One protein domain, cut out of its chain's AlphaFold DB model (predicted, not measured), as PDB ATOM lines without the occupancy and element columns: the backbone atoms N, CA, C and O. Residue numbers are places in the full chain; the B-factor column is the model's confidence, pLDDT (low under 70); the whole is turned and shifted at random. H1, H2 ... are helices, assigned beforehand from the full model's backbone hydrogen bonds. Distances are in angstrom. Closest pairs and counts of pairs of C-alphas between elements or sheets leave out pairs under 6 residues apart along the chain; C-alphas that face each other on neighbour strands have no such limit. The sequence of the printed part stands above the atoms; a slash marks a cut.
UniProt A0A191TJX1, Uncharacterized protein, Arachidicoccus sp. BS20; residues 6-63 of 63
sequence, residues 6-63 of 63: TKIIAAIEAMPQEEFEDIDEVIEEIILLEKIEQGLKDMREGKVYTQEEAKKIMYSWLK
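This is residues 6 to 63 of the 63 residues of an uncharacterized protein of Arachidicoccus sp. BS20 (UniProt A0A191TJX1). One long straight helix, H2, makes the middle of a flat, open zigzag; the short helix H1 folds back on part of its first half, and H3 lies off its far end, beyond a link, touching neither of the other two. The printed part has 58 residues with three named helices, in the order H1, H2, H3, and no named strand; the class is all helix. The whole is only just extended, close to loose, with a radius of gyration of the C-alphas of 15.8 A, and its C-alphas span 42 by 30 by 13 A.

H1 is residues 6 to 14, 12.4 A from first to last C-alpha, and begins at C-alpha 6 at (174.902, 104.353, 3.559). H2 is residues 23 to 44, 32.5 A long, from C-alpha 23 at (162.781, 118.515, -2.003) to C-alpha 44 at (169.353, 102.235, 25.394). H3 is residues 51 to 61, 15.9 A long, and ends at C-alpha 61 at (157.817, 125.273, 24.367).

H1 touches H2, which meets it with residues 26 to 33 alone. Their closest C-alphas are those of Ala 11 and Ile 30, 6.7 A apart. The two run opposite ways at a steep tilt of 61 degrees, with centres 12.1 A apart. H3 is apart from H1 and from H2. In H1 and H2 every O i to N i+4 pair is within hydrogen-bond range; in H3, 6 of 7 are.

The two C-alphas farthest apart, those of Glu 19 and Glu 52, are 42.5 A from each other. The printed part has no cut, and both links are short. Residues 16 to 25, 40 to 46, 50 to 56 and 58 to 63 stand free. The mean pLDDT of the printed part is 91.0, and residue 63, the chain's last, is the one printed residue under 70.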
ATOM      1  N   THR A   6     175.612 105.625   3.760       89.25
ATOM      2  CA  THR A   6     174.902 104.353   3.559       89.25
ATOM      3  C   THR A   6     173.472 104.397   4.092       89.25
ATOM      4  O   THR A   6     172.575 103.873   3.445       89.25
ATOM      5  N   LYS A   7     173.243 105.044   5.242       83.31
ATOM      6  CA  LYS A   7     171.897 105.189   5.808       83.31
ATOM      7  C   LYS A   7     171.030 106.141   4.995       83.31
ATOM      8  O   LYS A   7     169.860 105.853   4.809       83.31
ATOM      9  N   ILE A   8     171.615 107.219   4.468       87.38
ATOM     10  CA  ILE A   8     170.910 108.135   3.560       87.38
ATOM     11  C   ILE A   8     170.460 107.392   2.298       87.38
ATOM     12  O   ILE A   8     169.317 107.521   1.887       87.38
ATOM     13  N   ILE A   9     171.341 106.585   1.700       90.50
ATOM     14  CA  ILE A   9     170.993 105.800   0.509       90.50
ATOM     15  C   ILE A   9     169.865 104.814   0.826       90.50
ATOM     16  O   ILE A   9     168.874 104.797   0.110       90.50
ATOM     17  N   ALA A  10     169.971 104.063   1.925       86.19
ATOM     18  CA  ALA A  10     168.932 103.116   2.327       86.19
ATOM     19  C   ALA A  10     167.583 103.800   2.627       86.19
ATOM     20  O   ALA A  10     166.535 103.235   2.333       86.19
ATOM     21  N   ALA A  11     167.607 105.010   3.195       83.75
ATOM     22  CA  ALA A  11     166.414 105.825   3.407       83.75
ATOM     23  C   ALA A  11     165.744 106.189   2.077       83.75
ATOM     24  O   ALA A  11     164.553 105.958   1.912       83.75
ATOM     25  N   ILE A  12     166.527 106.689   1.118       87.31
ATOM     26  CA  ILE A  12     166.040 107.052  -0.218       87.31
ATOM     27  C   ILE A  12     165.499 105.825  -0.962       87.31
ATOM     28  O   ILE A  12     164.462 105.903  -1.608       87.31
ATOM     29  N   GLU A  13     166.160 104.671  -0.847       88.44
ATOM     30  CA  GLU A  13     165.698 103.412  -1.451       88.44
ATOM     31  C   GLU A  13     164.379 102.901  -0.848       88.44
ATOM     32  O   GLU A  13     163.643 102.181  -1.521       88.44
ATOM     33  N   ALA A  14     164.080 103.254   0.407       86.38
ATOM     34  CA  ALA A  14     162.853 102.863   1.098       86.38
ATOM     35  C   ALA A  14     161.672 103.814   0.842       86.38
ATOM     36  O   ALA A  14     160.534 103.462   1.163       86.38
ATOM     37  N   MET A  15     161.925 105.002   0.286       88.00
ATOM     38  CA  MET A  15     160.880 105.963  -0.054       88.00
ATOM     39  C   MET A  15     159.987 105.449  -1.198       88.00
ATOM     40  O   MET A  15     160.402 104.586  -1.987       88.00
ATOM     41  N   PRO A  16     158.751 105.975  -1.319       86.38
ATOM     42  CA  PRO A  16     157.890 105.692  -2.461       86.38
ATOM     43  C   PRO A  16     158.610 105.953  -3.790       86.38
ATOM     44  O   PRO A  16     159.384 106.893  -3.917       86.38
ATOM     45  N   GLN A  17     158.340 105.117  -4.796       83.75
ATOM     46  CA  GLN A  17     158.899 105.275  -6.151       83.75
ATOM     47  C   GLN A  17     158.156 106.338  -6.983       83.75
ATOM     48  O   GLN A  17     158.392 106.463  -8.183       83.75
ATOM     49  N   GLU A  18     157.214 107.043  -6.360       84.94
ATOM     50  CA  GLU A  18     156.462 108.138  -6.965       84.94
ATOM     51  C   GLU A  18     157.306 109.421  -6.958       84.94
ATOM     52  O   GLU A  18     158.333 109.509  -6.285       84.94
ATOM     53  N   GLU A  19     156.906 110.408  -7.755       83.31
ATOM     54  CA  GLU A  19     157.573 111.709  -7.751       83.31
ATOM     55  C   GLU A  19     157.310 112.415  -6.416       83.31
ATOM     56  O   GLU A  19     156.166 112.507  -5.979       83.31
ATOM     57  N   PHE A  20     158.365 112.931  -5.786       84.75
ATOM     58  CA  PHE A  20     158.219 113.824  -4.638       84.75
ATOM     59  C   PHE A  20     157.678 115.174  -5.105       84.75
ATOM     60  O   PHE A  20     158.126 115.703  -6.128       84.75
ATOM     61  N   GLU A  21     156.753 115.752  -4.342       84.81
ATOM     62  CA  GLU A  21     156.185 117.065  -4.663       84.81
ATOM     63  C   GLU A  21     157.191 118.198  -4.389       84.81
ATOM     64  O   GLU A  21     157.191 119.209  -5.096       84.81
ATOM     65  N   ASP A  22     158.073 118.016  -3.398       90.12
ATOM     66  CA  ASP A  22     159.084 118.989  -2.978       90.12
ATOM     67  C   ASP A  22     160.358 118.300  -2.444       90.12
ATOM     68  O   ASP A  22     160.320 117.218  -1.859       90.12
ATOM     69  N   ILE A  23     161.514 118.951  -2.601       90.31
ATOM     70  CA  ILE A  23     162.781 118.515  -2.003       90.31
ATOM     71  C   ILE A  23     162.726 118.529  -0.470       90.31
ATOM     72  O   ILE A  23     163.403 117.720   0.171       90.31
ATOM     73  N   ASP A  24     161.922 119.419   0.114       91.81
ATOM     74  CA  ASP A  24     161.768 119.519   1.565       91.81
ATOM     75  C   ASP A  24     161.205 118.220   2.167       91.81
ATOM     76  O   ASP A  24     161.675 117.792   3.220       91.81
ATOM     77  N   GLU A  25     160.317 117.512   1.458       88.94
ATOM     78  CA  GLU A  25     159.774 116.212   1.883       88.94
ATOM     79  C   GLU A  25     160.882 115.156   2.051       88.94
ATOM     80  O   GLU A  25     160.979 114.469   3.071       88.94
ATOM     81  N   VAL A  26     161.792 115.080   1.074       89.69
ATOM     82  CA  VAL A  26     162.931 114.151   1.098       89.69
ATOM     83  C   VAL A  26     163.866 114.472   2.266       89.69
ATOM     84  O   VAL A  26     164.373 113.573   2.943       89.69
ATOM     85  N   ILE A  27     164.113 115.761   2.508       90.38
ATOM     86  CA  ILE A  27     164.970 116.223   3.603       90.38
ATOM     87  C   ILE A  27     164.326 115.900   4.958       90.38
ATOM     88  O   ILE A  27     165.020 115.413   5.856       90.38
ATOM     89  N   GLU A  28     163.023 116.135   5.115       90.50
ATOM     90  CA  GLU A  28     162.287 115.854   6.349       90.50
ATOM     91  C   GLU A  28     162.321 114.372   6.721       90.50
ATOM     92  O   GLU A  28     162.597 114.044   7.879       90.50
ATOM     93  N   GLU A  29     162.140 113.477   5.753       87.69
ATOM     94  CA  GLU A  29     162.185 112.033   5.987       87.69
ATOM     95  C   GLU A  29     163.580 111.573   6.450       87.69
ATOM     96  O   GLU A  29     163.720 110.807   7.408       87.69
ATOM     97  N   ILE A  30     164.648 112.109   5.847       89.81
ATOM     98  CA  ILE A  30     166.027 111.824   6.280       89.81
ATOM     99  C   ILE A  30     166.258 112.315   7.721       89.81
ATOM    100  O   ILE A  30     166.861 111.604   8.533       89.81
ATOM    101  N   ILE A  31     165.764 113.510   8.064       90.75
ATOM    102  CA  ILE A  31     165.858 114.067   9.424       90.75
ATOM    103  C   ILE A  31     165.055 113.216  10.419       90.75
ATOM    104  O   ILE A  31     165.507 112.990  11.547       90.75
ATOM    105  N   LEU A  32     163.867 112.751  10.031       89.81
ATOM    106  CA  LEU A  32     163.011 111.910  10.862       89.81
ATOM    107  C   LEU A  32     163.724 110.608  11.234       89.81
ATOM    108  O   LEU A  32     163.771 110.250  12.414       89.81
ATOM    109  N   LEU A  33     164.343 109.945  10.258       87.69
ATOM    110  CA  LEU A  33     165.113 108.726  10.491       87.69
ATOM    111  C   LEU A  33     166.274 108.953  11.467       87.69
ATOM    112  O   LEU A  33     166.448 108.163  12.399       87.69
ATOM    113  N   GLU A  34     167.025 110.050  11.334       88.38
ATOM    114  CA  GLU A  34     168.088 110.386  12.292       88.38
ATOM    115  C   GLU A  34     167.532 110.586  13.713       88.38
ATOM    116  O   GLU A  34     168.089 110.061  14.685       88.38
ATOM    117  N   LYS A  35     166.400 111.290  13.853       92.12
ATOM    118  CA  LYS A  35     165.741 111.499  15.152       92.12
ATOM    119  C   LYS A  35     165.274 110.189  15.783       92.12
ATOM    120  O   LYS A  35     165.420 110.024  16.995       92.12
ATOM    121  N   ILE A  36     164.752 109.251  14.991       91.06
ATOM    122  CA  ILE A  36     164.346 107.922  15.469       91.06
ATOM    123  C   ILE A  36     165.560 107.155  15.998       91.06
ATOM    124  O   ILE A  36     165.521 106.624  17.109       91.06
ATOM    125  N   GLU A  37     166.662 107.117  15.248       89.69
ATOM    126  CA  GLU A  37     167.881 106.432  15.687       89.69
ATOM    127  C   GLU A  37     168.451 107.021  16.976       89.69
ATOM    128  O   GLU A  37     168.871 106.279  17.874       89.69
ATOM    129  N   GLN A  38     168.441 108.350  17.072       92.12
ATOM    130  CA  GLN A  38     168.864 109.064  18.263       92.12
ATOM    131  C   GLN A  38     167.957 108.723  19.451       92.12
ATOM    132  O   GLN A  38     168.466 108.337  20.500       92.12
ATOM    133  N   GLY A  39     166.633 108.726  19.269       94.19
ATOM    134  CA  GLY A  39     165.679 108.310  20.299       94.19
ATOM    135  C   GLY A  39     165.901 106.868  20.772       94.19
ATOM    136  O   GLY A  39     165.945 106.603  21.972       94.19
ATOM    137  N   LEU A  40     166.145 105.932  19.849       94.69
ATOM    138  CA  LEU A  40     166.468 104.541  20.188       94.69
ATOM    139  C   LEU A  40     167.787 104.422  20.965       94.69
ATOM    140  O   LEU A  40     167.915 103.578  21.856       94.69
ATOM    141  N   LYS A  41     168.791 105.236  20.624       95.19
ATOM    142  CA  LYS A  41     170.060 105.306  21.359       95.19
ATOM    143  C   LYS A  41     169.849 105.865  22.761       95.19
ATOM    144  O   LYS A  41     170.353 105.275  23.712       95.19
ATOM    145  N   ASP A  42     169.071 106.931  22.893       96.56
ATOM    146  CA  ASP A  42     168.756 107.552  24.176       96.56
ATOM    147  C   ASP A  42     167.987 106.590  25.091       96.56
ATOM    148  O   ASP A  42     168.334 106.462  26.265       96.56
ATOM    149  N   MET A  43     167.052 105.803  24.547       96.56
ATOM    150  CA  MET A  43     166.392 104.719  25.286       96.56
ATOM    151  C   MET A  43     167.386 103.679  25.816       96.56
ATOM    152  O   MET A  43     167.322 103.316  26.989       96.56
ATOM    153  N   ARG A  44     168.324 103.209  24.978       96.94
ATOM    154  CA  ARG A  44     169.353 102.235  25.394       96.94
ATOM    155  C   ARG A  44     170.307 102.794  26.448       96.94
ATOM    156  O   ARG A  44     170.767 102.049  27.305       96.94
ATOM    157  N   GLU A  45     170.607 104.085  26.379       97.69
ATOM    158  CA  GLU A  45     171.488 104.785  27.321       97.69
ATOM    159  C   GLU A  45     170.755 105.252  28.591       97.69
ATOM    160  O   GLU A  45     171.374 105.864  29.459       97.69
ATOM    161  N   GLY A  46     169.450 104.983  28.717       97.12
ATOM    162  CA  GLY A  46     168.636 105.417  29.854       97.12
ATOM    163  C   GLY A  46     168.379 106.927  29.896       97.12
ATOM    164  O   GLY A  46     167.928 107.443  30.916       97.12
ATOM    165  N   LYS A  47     168.633 107.647  28.798       96.88
ATOM    166  CA  LYS A  47     168.362 109.083  28.634       96.88
ATOM    167  C   LYS A  47     166.893 109.313  28.291       96.88
ATOM    168  O   LYS A  47     166.549 109.846  27.239       96.88
ATOM    169  N   VAL A  48     166.024 108.856  29.177       96.00
ATOM    170  CA  VAL A  48     164.574 108.944  29.027       96.00
ATOM    171  C   VAL A  48     164.003 109.857  30.095       96.00
ATOM    172  O   VAL A  48     164.560 109.992  31.181       96.00
ATOM    173  N   TYR A  49     162.871 110.469  29.777       96.06
ATOM    174  CA  TYR A  49     162.122 111.284  30.719       96.06
ATOM    175  C   TYR A  49     160.906 110.508  31.202       96.06
ATOM    176  O   TYR A  49     160.226 109.831  30.427       96.06
ATOM    177  N   THR A  50     160.595 110.640  32.485       97.12
ATOM    178  CA  THR A  50     159.287 110.265  33.015       97.12
ATOM    179  C   THR A  50     158.197 111.150  32.410       97.12
ATOM    180  O   THR A  50     158.447 112.239  31.885       97.12
ATOM    181  N   GLN A  51     156.945 110.717  32.535       97.00
ATOM    182  CA  GLN A  51     155.812 111.497  32.043       97.00
ATOM    183  C   GLN A  51     155.711 112.887  32.700       97.00
ATOM    184  O   GLN A  51     155.300 113.848  32.050       97.00
ATOM    185  N   GLU A  52     156.089 113.021  33.975       97.31
ATOM    186  CA  GLU A  52     156.076 114.313  34.671       97.31
ATOM    187  C   GLU A  52     157.170 115.259  34.163       97.31
ATOM    188  O   GLU A  52     156.923 116.451  33.971       97.31
ATOM    189  N   GLU A  53     158.368 114.737  33.905       97.00
ATOM    190  CA  GLU A  53     159.475 115.500  33.322       97.00
ATOM    191  C   GLU A  53     159.152 115.934  31.890       97.00
ATOM    192  O   GLU A  53     159.331 117.103  31.548       97.00
ATOM    193  N   ALA A  54     158.571 115.039  31.085       95.94
ATOM    194  CA  ALA A  54     158.131 115.348  29.729       95.94
ATOM    195  C   ALA A  54     157.100 116.492  29.702       95.94
ATOM    196  O   ALA A  54     157.215 117.404  28.883       95.94
ATOM    197  N   LYS A  55     156.137 116.513  30.639       96.44
ATOM    198  CA  LYS A  55     155.182 117.632  30.771       96.44
ATOM    199  C   LYS A  55     155.891 118.958  31.043       96.44
ATOM    200  O   LYS A  55     155.539 119.964  30.434       96.44
ATOM    201  N   LYS A  56     156.890 118.977  31.933       96.38
ATOM    202  CA  LYS A  56     157.663 120.194  32.245       96.38
ATOM    203  C   LYS A  56     158.408 120.721  31.017       96.38
ATOM    204  O   LYS A  56     158.389 121.926  30.783       96.38
ATOM    205  N   ILE A  57     159.012 119.829  30.228       94.81
ATOM    206  CA  ILE A  57     159.674 120.184  28.964       94.81
ATOM    207  C   ILE A  57     158.654 120.771  27.983       94.81
ATOM    208  O   ILE A  57     158.870 121.864  27.467       94.81
ATOM    209  N   MET A  58     157.511 120.109  27.791       95.50
ATOM    210  CA  MET A  58     156.459 120.572  26.881       95.50
ATOM    211  C   MET A  58     155.956 121.977  27.239       95.50
ATOM    212  O   MET A  58     155.826 122.826  26.361       95.50
ATOM    213  N   TYR A  59     155.743 122.270  28.527       95.81
ATOM    214  CA  TYR A  59     155.345 123.612  28.965       95.81
ATOM    215  C   TYR A  59     156.386 124.696  28.659       95.81
ATOM    216  O   TYR A  59     156.019 125.863  28.550       95.81
ATOM    217  N   SER A  60     157.669 124.347  28.514       94.56
ATOM    218  CA  SER A  60     158.702 125.320  28.133       94.56
ATOM    219  C   SER A  60     158.600 125.775  26.675       94.56
ATOM    220  O   SER A  60     159.054 126.872  26.372       94.56
ATOM    221  N   TRP A  61     157.984 124.973  25.797       94.69
ATOM    222  CA  TRP A  61     157.817 125.273  24.367       94.69
ATOM    223  C   TRP A  61     156.549 126.072  24.055       94.69
ATOM    224  O   TRP A  61     156.413 126.606  22.963       94.69
ATOM    225  N   LEU A  62     155.615 126.133  25.008       91.19
ATOM    226  CA  LEU A  62     154.354 126.875  24.901       91.19
ATOM    227  C   LEU A  62     154.474 128.332  25.393       91.19
ATOM    228  O   LEU A  62     153.455 128.990  25.596       91.19
ATOM    229  N   LYS A  63     155.700 128.803  25.643       67.00
ATOM    230  CA  LYS A  63     156.019 130.194  25.989       67.00
ATOM    231  C   LYS A  63     156.444 130.960  24.749       67.00
ATOM    232  O   LYS A  63     156.088 132.153  24.683       67.00
TER     233      LYS A  63